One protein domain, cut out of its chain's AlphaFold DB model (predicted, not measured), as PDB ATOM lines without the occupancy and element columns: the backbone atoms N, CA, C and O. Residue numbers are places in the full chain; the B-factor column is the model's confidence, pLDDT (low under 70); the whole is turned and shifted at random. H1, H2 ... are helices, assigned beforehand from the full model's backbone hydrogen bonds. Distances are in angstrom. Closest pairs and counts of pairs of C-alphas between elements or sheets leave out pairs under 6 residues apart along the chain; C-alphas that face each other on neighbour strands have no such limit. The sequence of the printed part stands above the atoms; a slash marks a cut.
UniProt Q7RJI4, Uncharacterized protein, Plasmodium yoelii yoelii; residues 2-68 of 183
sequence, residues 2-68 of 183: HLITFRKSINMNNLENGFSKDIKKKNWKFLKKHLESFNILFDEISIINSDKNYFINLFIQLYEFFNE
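This is residues 2 to 68 of the 183 residues of an uncharacterized protein of Plasmodium yoelii yoelii (UniProt Q7RJI4). What shape do these residues make? Two long helices, H2 and H4, set apart, are the long bars of a flat frame, with the short H3 near one end of both and H1 by the other end, while residues 37 to 43 fold back from H2 to H3. What is it built of? The printed part has 67 residues with four named helices, in the order H1, H2, H3, H4, and no named strand: the class is all helix. It is compact, with a radius of gyration of the C-alphas of 12.3 A, and spans 32 by 28 by 15 A.

Where does the first helix stand? H1, residues 2 to 9, is close to but not clearly touching H4, residues 52 to 66; their closest C-alphas, of Leu 3 and Phe 66, are 6.7 A apart. H1 is also close to but not clearly touching H2, residues 21 to 36, with the closest C-alphas, of Ser 9 and His 34, 7.7 A apart. Their lines stand at a steep tilt of 45 degrees, opposite ways. How do the later helices meet? H2 touches H3, residues 44 to 48, closest at the C-alphas of Lys 25 and Ile 48, 6.2 A apart. H3 and H4 only just touch, only at the corner by their link, with 3 pairs of C-alphas within 8 A, H4 with residues 54 to 55 alone; the closest are those of Ser 46 and Tyr 54, 6.5 A. H2 and H4 are apart. Are the backbones bonded throughout? In H3 and H4 every O i to N i+4 pair is within hydrogen-bond range; in H1 it is 3 of 4, in H2 10 of 12.

Where do the helices begin and end? H1 begins at C-alpha 2, (221.305, 210.471, 220.220), and H4 ends at C-alpha 66, (222.964, 207.665, 212.995). How long are they? H2 measures 21.7 A, with a kink of 29 degrees near residue 30, and H4 21.3 A; H1 has 8 residues and H3 5.

How far does it reach? The two C-alphas farthest apart, of Ser 20 and Glu 68, are 33.9 A apart. Is it unbroken and sure? The printed part has no cut, and the link from H1 to H2, 11 residues, is long. The pLDDT is under 70 at residues 2 to 9 and residue 68.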
ATOM      1  N   HIS A   2     222.583 210.379 220.942       46.81
ATOM      2  CA  HIS A   2     221.305 210.471 220.220       46.81
ATOM      3  C   HIS A   2     220.644 209.119 219.874       46.81
ATOM      4  O   HIS A   2     219.418 209.012 219.839       46.81
ATOM      5  N   LEU A   3     221.434 208.055 219.695       46.31
ATOM      6  CA  LEU A   3     220.943 206.711 219.343       46.31
ATOM      7  C   LEU A   3     220.091 206.043 220.441       46.31
ATOM      8  O   LEU A   3     219.119 205.346 220.142       46.31
ATOM      9  N   ILE A   4     220.423 206.264 221.719       42.66
ATOM     10  CA  ILE A   4     219.684 205.683 222.857       42.66
ATOM     11  C   ILE A   4     218.289 206.320 222.976       42.66
ATOM     12  O   ILE A   4     217.321 205.640 223.322       42.66
ATOM     13  N   THR A   5     218.171 207.605 222.638       48.66
ATOM     14  CA  THR A   5     216.910 208.355 222.624       48.66
ATOM     15  C   THR A   5     216.020 207.946 221.449       48.66
ATOM     16  O   THR A   5     214.813 207.801 221.636       48.66
ATOM     17  N   PHE A   6     216.598 207.665 220.273       57.38
ATOM     18  CA  PHE A   6     215.853 207.214 219.087       57.38
ATOM     19  C   PHE A   6     215.120 205.883 219.309       57.38
ATOM     20  O   PHE A   6     213.941 205.745 218.987       57.38
ATOM     21  N   ARG A   7     215.783 204.902 219.938       54.09
ATOM     22  CA  ARG A   7     215.169 203.589 220.206       54.09
ATOM     23  C   ARG A   7     213.943 203.679 221.125       54.09
ATOM     24  O   ARG A   7     213.087 202.802 221.080       54.09
ATOM     25  N   LYS A   8     213.863 204.718 221.962       58.97
ATOM     26  CA  LYS A   8     212.728 204.967 222.861       58.97
ATOM     27  C   LYS A   8     211.662 205.888 222.260       58.97
ATOM     28  O   LYS A   8     210.578 205.966 222.830       58.97
ATOM     29  N   SER A   9     211.943 206.589 221.159       64.56
ATOM     30  CA  SER A   9     211.027 207.593 220.603       64.56
ATOM     31  C   SER A   9     210.032 207.025 219.589       64.56
ATOM     32  O   SER A   9     208.937 207.567 219.467       64.56
ATOM     33  N   ILE A  10     210.365 205.923 218.906       74.44
ATOM     34  CA  ILE A  10     209.474 205.282 217.929       74.44
ATOM     35  C   ILE A  10     208.779 204.076 218.561       74.44
ATOM     36  O   ILE A  10     209.381 203.024 218.778       74.44
ATOM     37  N   ASN A  11     207.477 204.209 218.819       79.44
ATOM     38  CA  ASN A  11     206.637 203.073 219.184       79.44
ATOM     39  C   ASN A  11     206.252 202.285 217.921       79.44
ATOM     40  O   ASN A  11     205.405 202.728 217.146       79.44
ATOM     41  N   MET A  12     206.860 201.110 217.734       80.38
ATOM     42  CA  MET A  12     206.625 200.248 216.567       80.38
ATOM     43  C   MET A  12     205.169 199.767 216.453       80.38
ATOM     44  O   MET A  12     204.737 199.448 215.353       80.38
ATOM     45  N   ASN A  13     204.381 199.791 217.537       82.88
ATOM     46  CA  ASN A  13     202.956 199.428 217.504       82.88
ATOM     47  C   ASN A  13     202.097 200.432 216.714       82.88
ATOM     48  O   ASN A  13     200.966 200.119 216.354       82.88
ATOM     49  N   ASN A  14     202.614 201.637 216.447       81.81
ATOM     50  CA  ASN A  14     201.926 202.646 215.638       81.81
ATOM     51  C   ASN A  14     202.141 202.448 214.129       81.81
ATOM     52  O   ASN A  14     201.514 203.147 213.331       81.81
ATOM     53  N   LEU A  15     203.041 201.538 213.745       87.50
ATOM     54  CA  LEU A  15     203.321 201.197 212.358       87.50
ATOM     55  C   LEU A  15     202.511 199.969 211.960       87.50
ATOM     56  O   LEU A  15     202.467 198.964 212.665       87.50
ATOM     57  N   GLU A  16     201.884 200.055 210.797       89.88
ATOM     58  CA  GLU A  16     201.068 198.981 210.249       89.88
ATOM     59  C   GLU A  16     201.845 198.253 209.152       89.88
ATOM     60  O   GLU A  16     202.442 198.887 208.280       89.88
ATOM     61  N   ASN A  17     201.875 196.922 209.187       86.88
ATOM     62  CA  ASN A  17     202.564 196.155 208.155       86.88
ATOM     63  C   ASN A  17     201.657 196.000 206.927       86.88
ATOM     64  O   ASN A  17     200.556 195.465 207.029       86.88
ATOM     65  N   GLY A  18     202.114 196.454 205.764       84.75
ATOM     66  CA  GLY A  18     201.354 196.331 204.527       84.75
ATOM     67  C   GLY A  18     201.921 197.165 203.383       84.75
ATOM     68  O   GLY A  18     202.711 198.085 203.579       84.75
ATOM     69  N   PHE A  19     201.501 196.828 202.163       80.94
ATOM     70  CA  PHE A  19     202.019 197.438 200.932       80.94
ATOM     71  C   PHE A  19     201.071 198.457 200.290       80.94
ATOM     72  O   PHE A  19     201.448 199.089 199.300       80.94
ATOM     73  N   SER A  20     199.856 198.630 200.827       88.56
ATOM     74  CA  SER A  20     198.887 199.578 200.273       88.56
ATOM     75  C   SER A  20     199.404 201.017 200.379       88.56
ATOM     76  O   SER A  20     200.156 201.368 201.294       88.56
ATOM     77  N   LYS A  21     199.007 201.872 199.428       88.06
ATOM     78  CA  LYS A  21     199.410 203.287 199.436       88.06
ATOM     79  C   LYS A  21     198.930 204.007 200.700       88.06
ATOM     80  O   LYS A  21     199.666 204.838 201.227       88.06
ATOM     81  N   ASP A  22     197.757 203.645 201.214       89.31
ATOM     82  CA  ASP A  22     197.197 204.228 202.437       89.31
ATOM     83  C   ASP A  22     198.008 203.850 203.682       89.31
ATOM     84  O   ASP A  22     198.331 204.723 204.492       89.31
ATOM     85  N   ILE A  23     198.429 202.582 203.790       89.25
ATOM     86  CA  ILE A  23     199.317 202.116 204.866       89.25
ATOM     87  C   ILE A  23     200.670 202.829 204.777       89.25
ATOM     88  O   ILE A  23     201.136 203.390 205.770       89.25
ATOM     89  N   LYS A  24     201.272 202.902 203.580       90.06
ATOM     90  CA  LYS A  24     202.527 203.644 203.361       90.06
ATOM     91  C   LYS A  24     202.393 205.100 203.808       90.06
ATOM     92  O   LYS A  24     203.226 205.577 204.572       90.06
ATOM     93  N   LYS A  25     201.336 205.794 203.382       91.31
ATOM     94  CA  LYS A  25     201.087 207.198 203.737       91.31
ATOM     95  C   LYS A  25     200.970 207.394 205.250       91.31
ATOM     96  O   LYS A  25     201.595 208.298 205.796       91.31
ATOM     97  N   LYS A  26     200.206 206.538 205.934       90.88
ATOM     98  CA  LYS A  26     200.037 206.582 207.395       90.88
ATOM     99  C   LYS A  26     201.367 206.362 208.125       90.88
ATOM    100  O   LYS A  26     201.716 207.162 208.992       90.88
ATOM    101  N   ASN A  27     202.133 205.345 207.727       91.81
ATOM    102  CA  ASN A  27     203.431 205.024 208.323       91.81
ATOM    103  C   ASN A  27     204.458 206.145 208.114       91.81
ATOM    104  O   ASN A  27     205.095 206.588 209.067       91.81
ATOM    105  N   TRP A  28     204.592 206.651 206.887       90.62
ATOM    106  CA  TRP A  28     205.552 207.713 206.579       90.62
ATOM    107  C   TRP A  28     205.184 209.044 207.229       90.62
ATOM    108  O   TRP A  28     206.073 209.740 207.709       90.62
ATOM    109  N   LYS A  29     203.891 209.365 207.356       89.69
ATOM    110  CA  LYS A  29     203.432 210.538 208.113       89.69
ATOM    111  C   LYS A  29     203.769 210.440 209.602       89.69
ATOM    112  O   LYS A  29     204.110 211.445 210.223       89.69
ATOM    113  N   PHE A  30     203.670 209.245 210.186       88.88
ATOM    114  CA  PHE A  30     204.100 209.009 211.563       88.88
ATOM    115  C   PHE A  30     205.618 209.185 211.705       88.88
ATOM    116  O   PHE A  30     206.065 209.951 212.557       88.88
ATOM    117  N   LEU A  31     206.403 208.556 210.823       88.69
ATOM    118  CA  LEU A  31     207.864 208.666 210.826       88.69
ATOM    119  C   LEU A  31     208.348 210.099 210.592       88.69
ATOM    120  O   LEU A  31     209.314 210.512 211.224       88.69
ATOM    121  N   LYS A  32     207.659 210.882 209.756       88.94
ATOM    122  CA  LYS A  32     208.025 212.267 209.448       88.94
ATOM    123  C   LYS A  32     208.182 213.138 210.683       88.94
ATOM    124  O   LYS A  32     209.201 213.796 210.819       88.94
ATOM    125  N   LYS A  33     207.240 213.065 211.626       85.19
ATOM    126  CA  LYS A  33     207.317 213.832 212.881       85.19
ATOM    127  C   LYS A  33     208.587 213.526 213.677       85.19
ATOM    128  O   LYS A  33     209.140 214.401 214.333       85.19
ATOM    129  N   HIS A  34     209.038 212.273 213.632       84.94
ATOM    130  CA  HIS A  34     210.273 211.862 214.285       84.94
ATOM    131  C   HIS A  34     211.499 212.301 213.480       84.94
ATOM    132  O   HIS A  34     212.441 212.824 214.063       84.94
ATOM    133  N   LEU A  35     211.482 212.151 212.156       85.62
ATOM    134  CA  LEU A  35     212.590 212.548 211.282       85.62
ATOM    135  C   LEU A  35     212.824 214.066 211.255       85.62
ATOM    136  O   LEU A  35     213.972 214.503 211.290       85.62
ATOM    137  N   GLU A  36     211.762 214.869 211.330       84.00
ATOM    138  CA  GLU A  36     211.848 216.327 211.473       84.00
ATOM    139  C   GLU A  36     212.590 216.734 212.754       84.00
ATOM    140  O   GLU A  36     213.383 217.673 212.730       84.00
ATOM    141  N   SER A  37     212.431 215.988 213.857       81.12
ATOM    142  CA  SER A  37     213.189 216.241 215.096       81.12
ATOM    143  C   SER A  37     214.698 215.989 214.958       81.12
ATOM    144  O   SER A  37     215.482 216.465 215.777       81.12
ATOM    145  N   PHE A  38     215.105 215.279 213.903       78.00
ATOM    146  CA  PHE A  38     216.498 215.021 213.533       78.00
ATOM    147  C   PHE A  38     216.994 215.934 212.408       78.00
ATOM    148  O   PHE A  38     218.087 215.718 211.895       78.00
ATOM    149  N   ASN A  39     216.213 216.956 212.033       82.44
ATOM    150  CA  ASN A  39     216.488 217.839 210.900       82.44
ATOM    151  C   ASN A  39     216.589 217.094 209.550       82.44
ATOM    152  O   ASN A  39     217.267 217.545 208.631       82.44
ATOM    153  N   ILE A  40     215.910 215.946 209.428       85.25
ATOM    154  CA  ILE A  40     215.826 215.160 208.193       85.25
ATOM    155  C   ILE A  40     214.481 215.467 207.540       85.25
ATOM    156  O   ILE A  40     213.425 215.078 208.046       85.25
ATOM    157  N   LEU A  41     214.522 216.179 206.416       85.56
ATOM    158  CA  LEU A  41     213.336 216.605 205.681       85.56
ATOM    159  C   LEU A  41     213.149 215.765 204.427       85.56
ATOM    160  O   LEU A  41     214.102 215.477 203.703       85.56
ATOM    161  N   PHE A  42     211.897 215.407 204.156       88.44
ATOM    162  CA  PHE A  42     211.562 214.645 202.971       88.44
ATOM    163  C   PHE A  42     210.143 214.941 202.446       88.44
ATOM    164  O   PHE A  42     209.253 215.380 203.179       88.44
ATOM    165  N   ASP A  43     209.940 214.675 201.161       87.75
ATOM    166  CA  ASP A  43     208.707 214.787 200.405       87.75
ATOM    167  C   ASP A  43     207.951 213.462 200.477       87.75
ATOM    168  O   ASP A  43     208.400 212.410 200.015       87.75
ATOM    169  N   GLU A  44     206.768 213.528 201.073       85.75
ATOM    170  CA  GLU A  44     205.897 212.375 201.255       85.75
ATOM    171  C   GLU A  44     205.415 211.815 199.915       85.75
ATOM    172  O   GLU A  44     205.247 210.602 199.794       85.75
ATOM    173  N   ILE A  45     205.203 212.665 198.904       87.56
ATOM    174  CA  ILE A  45     204.646 212.242 197.613       87.56
ATOM    175  C   ILE A  45     205.648 211.341 196.889       87.56
ATOM    176  O   ILE A  45     205.292 210.236 196.466       87.56
ATOM    177  N   SER A  46     206.907 211.774 196.813       89.19
ATOM    178  CA  SER A  46     208.005 211.007 196.216       89.19
ATOM    179  C   SER A  46     208.225 209.661 196.919       89.19
ATOM    180  O   SER A  46     208.380 208.628 196.262       89.19
ATOM    181  N   ILE A  47     208.129 209.627 198.254       87.62
ATOM    182  CA  ILE A  47     208.226 208.382 199.032       87.62
ATOM    183  C   ILE A  47     207.044 207.442 198.783       87.62
ATOM    184  O   ILE A  47     207.237 206.247 198.543       87.62
ATOM    185  N   ILE A  48     205.807 207.947 198.816       88.12
ATOM    186  CA  ILE A  48     204.605 207.127 198.590       88.12
ATOM    187  C   ILE A  48     204.635 206.511 197.184       88.12
ATOM    188  O   ILE A  48     204.257 205.347 197.006       88.12
ATOM    189  N   ASN A  49     205.138 207.261 196.202       89.62
ATOM    190  CA  ASN A  49     205.290 206.814 194.820       89.62
ATOM    191  C   ASN A  49     206.530 205.943 194.570       89.62
ATOM    192  O   ASN A  49     206.688 205.443 193.462       89.62
ATOM    193  N   SER A  50     207.340 205.656 195.595       87.69
ATOM    194  CA  SER A  50     208.508 204.770 195.479       87.69
ATOM    195  C   SER A  50     209.617 205.311 194.554       87.69
ATOM    196  O   SER A  50     210.255 204.532 193.850       87.69
ATOM    197  N   ASP A  51     209.862 206.630 194.549       91.62
ATOM    198  CA  ASP A  51     210.937 207.244 193.749       91.62
ATOM    199  C   ASP A  51     212.326 206.794 194.229       91.62
ATOM    200  O   ASP A  51     212.774 207.125 195.329       91.62
ATOM    201  N   LYS A  52     213.035 206.065 193.365       91.44
ATOM    202  CA  LYS A  52     214.342 205.474 193.660       91.44
ATOM    203  C   LYS A  52     215.366 206.487 194.179       91.44
ATOM    204  O   LYS A  52     216.019 206.214 195.185       91.44
ATOM    205  N   ASN A  53     215.529 207.621 193.501       89.94
ATOM    206  CA  ASN A  53     216.555 208.604 193.863       89.94
ATOM    207  C   ASN A  53     216.224 209.248 195.207       89.94
ATOM    208  O   ASN A  53     217.103 209.504 196.028       89.94
ATOM    209  N   TYR A  54     214.930 209.435 195.449       89.38
ATOM    210  CA  TYR A  54     214.429 209.991 196.686       89.38
ATOM    211  C   TYR A  54     214.725 209.098 197.894       89.38
ATOM    212  O   TYR A  54     215.236 209.566 198.913       89.38
ATOM    213  N   PHE A  55     214.478 207.791 197.761       89.38
ATOM    214  CA  PHE A  55     214.819 206.823 198.801       89.38
ATOM    215  C   PHE A  55     216.321 206.774 199.060       89.38
ATOM    216  O   PHE A  55     216.722 206.795 200.221       89.38
ATOM    217  N   ILE A  56     217.149 206.746 198.011       90.69
ATOM    218  CA  ILE A  56     218.614 206.723 198.153       90.69
ATOM    219  C   ILE A  56     219.091 207.917 198.985       90.69
ATOM    220  O   ILE A  56     219.791 207.725 199.978       90.69
ATOM    221  N   ASN A  57     218.657 209.129 198.639       89.75
ATOM    222  CA  ASN A  57     219.054 210.340 199.358       89.75
ATOM    223  C   ASN A  57     218.591 210.327 200.819       89.75
ATOM    224  O   ASN A  57     219.355 210.701 201.708       89.75
ATOM    225  N   LEU A  58     217.371 209.854 201.087       90.81
ATOM    226  CA  LEU A  58     216.876 209.714 202.456       90.81
ATOM    227  C   LEU A  58     217.709 208.710 203.263       90.81
ATOM    228  O   LEU A  58     218.040 208.970 204.417       90.81
ATOM    229  N   PHE A  59     218.062 207.566 202.671       90.31
ATOM    230  CA  PHE A  59     218.891 206.564 203.339       90.31
ATOM    231  C   PHE A  59     220.293 207.088 203.650       90.31
ATOM    232  O   PHE A  59     220.802 206.797 204.729       90.31
ATOM    233  N   ILE A  60     220.884 207.883 202.754       88.19
ATOM    234  CA  ILE A  60     222.171 208.549 202.998       88.19
ATOM    235  C   ILE A  60     222.060 209.483 204.209       88.19
ATOM    236  O   ILE A  60     222.822 209.324 205.158       88.19
ATOM    237  N   GLN A  61     221.057 210.369 204.243       87.06
ATOM    238  CA  GLN A  61     220.859 211.297 205.367       87.06
ATOM    239  C   GLN A  61     220.647 210.569 206.702       87.06
ATOM    240  O   GLN A  61     221.209 210.950 207.727       87.06
ATOM    241  N   LEU A  62     219.855 209.490 206.699       87.81
ATOM    242  CA  LEU A  62     219.648 208.659 207.887       87.81
ATOM    243  C   LEU A  62     220.952 207.994 208.336       87.81
ATOM    244  O   LEU A  62     221.261 207.979 209.527       87.81
ATOM    245  N   TYR A  63     221.717 207.443 207.396       86.62
ATOM    246  CA  TYR A  63     222.990 206.792 207.676       86.62
ATOM    247  C   TYR A  63     224.009 207.770 208.271       86.62
ATOM    248  O   TYR A  63     224.668 207.441 209.255       86.62
ATOM    249  N   GLU A  64     224.116 208.975 207.717       83.44
ATOM    250  CA  GLU A  64     224.976 210.038 208.245       83.44
ATOM    251  C   GLU A  64     224.547 210.452 209.655       83.44
ATOM    252  O   GLU A  64     225.377 210.503 210.566       83.44
ATOM    253  N   PHE A  65     223.241 210.652 209.861       81.75
ATOM    254  CA  PHE A  65     222.684 211.031 211.155       81.75
ATOM    255  C   PHE A  65     222.982 209.997 212.251       81.75
ATOM    256  O   PHE A  65     223.430 210.354 213.342       81.75
ATOM    257  N   PHE A  66     222.766 208.706 211.982       78.44
ATOM    258  CA  PHE A  66     222.964 207.665 212.995       78.44
ATOM    259  C   PHE A  66     224.427 207.358 213.290       78.44
ATOM    260  O   PHE A  66     224.728 206.887 214.385       78.44
ATOM    261  N   ASN A  67     225.334 207.612 212.351       81.56
ATOM    262  CA  ASN A  67     226.736 207.253 212.531       81.56
ATOM    263  C   ASN A  67     227.586 208.355 213.176       81.56
ATOM    264  O   ASN A  67     228.782 208.128 213.341       81.56
ATOM    265  N   GLU A  68     227.007 209.515 213.541       65.62
ATOM    266  CA  GLU A  68     227.704 210.675 214.149       65.62
ATOM    267  C   GLU A  68     229.045 211.013 213.440       65.62
ATOM    268  O   GLU A  68     229.932 211.656 214.003       65.62
TER     269      GLU A  68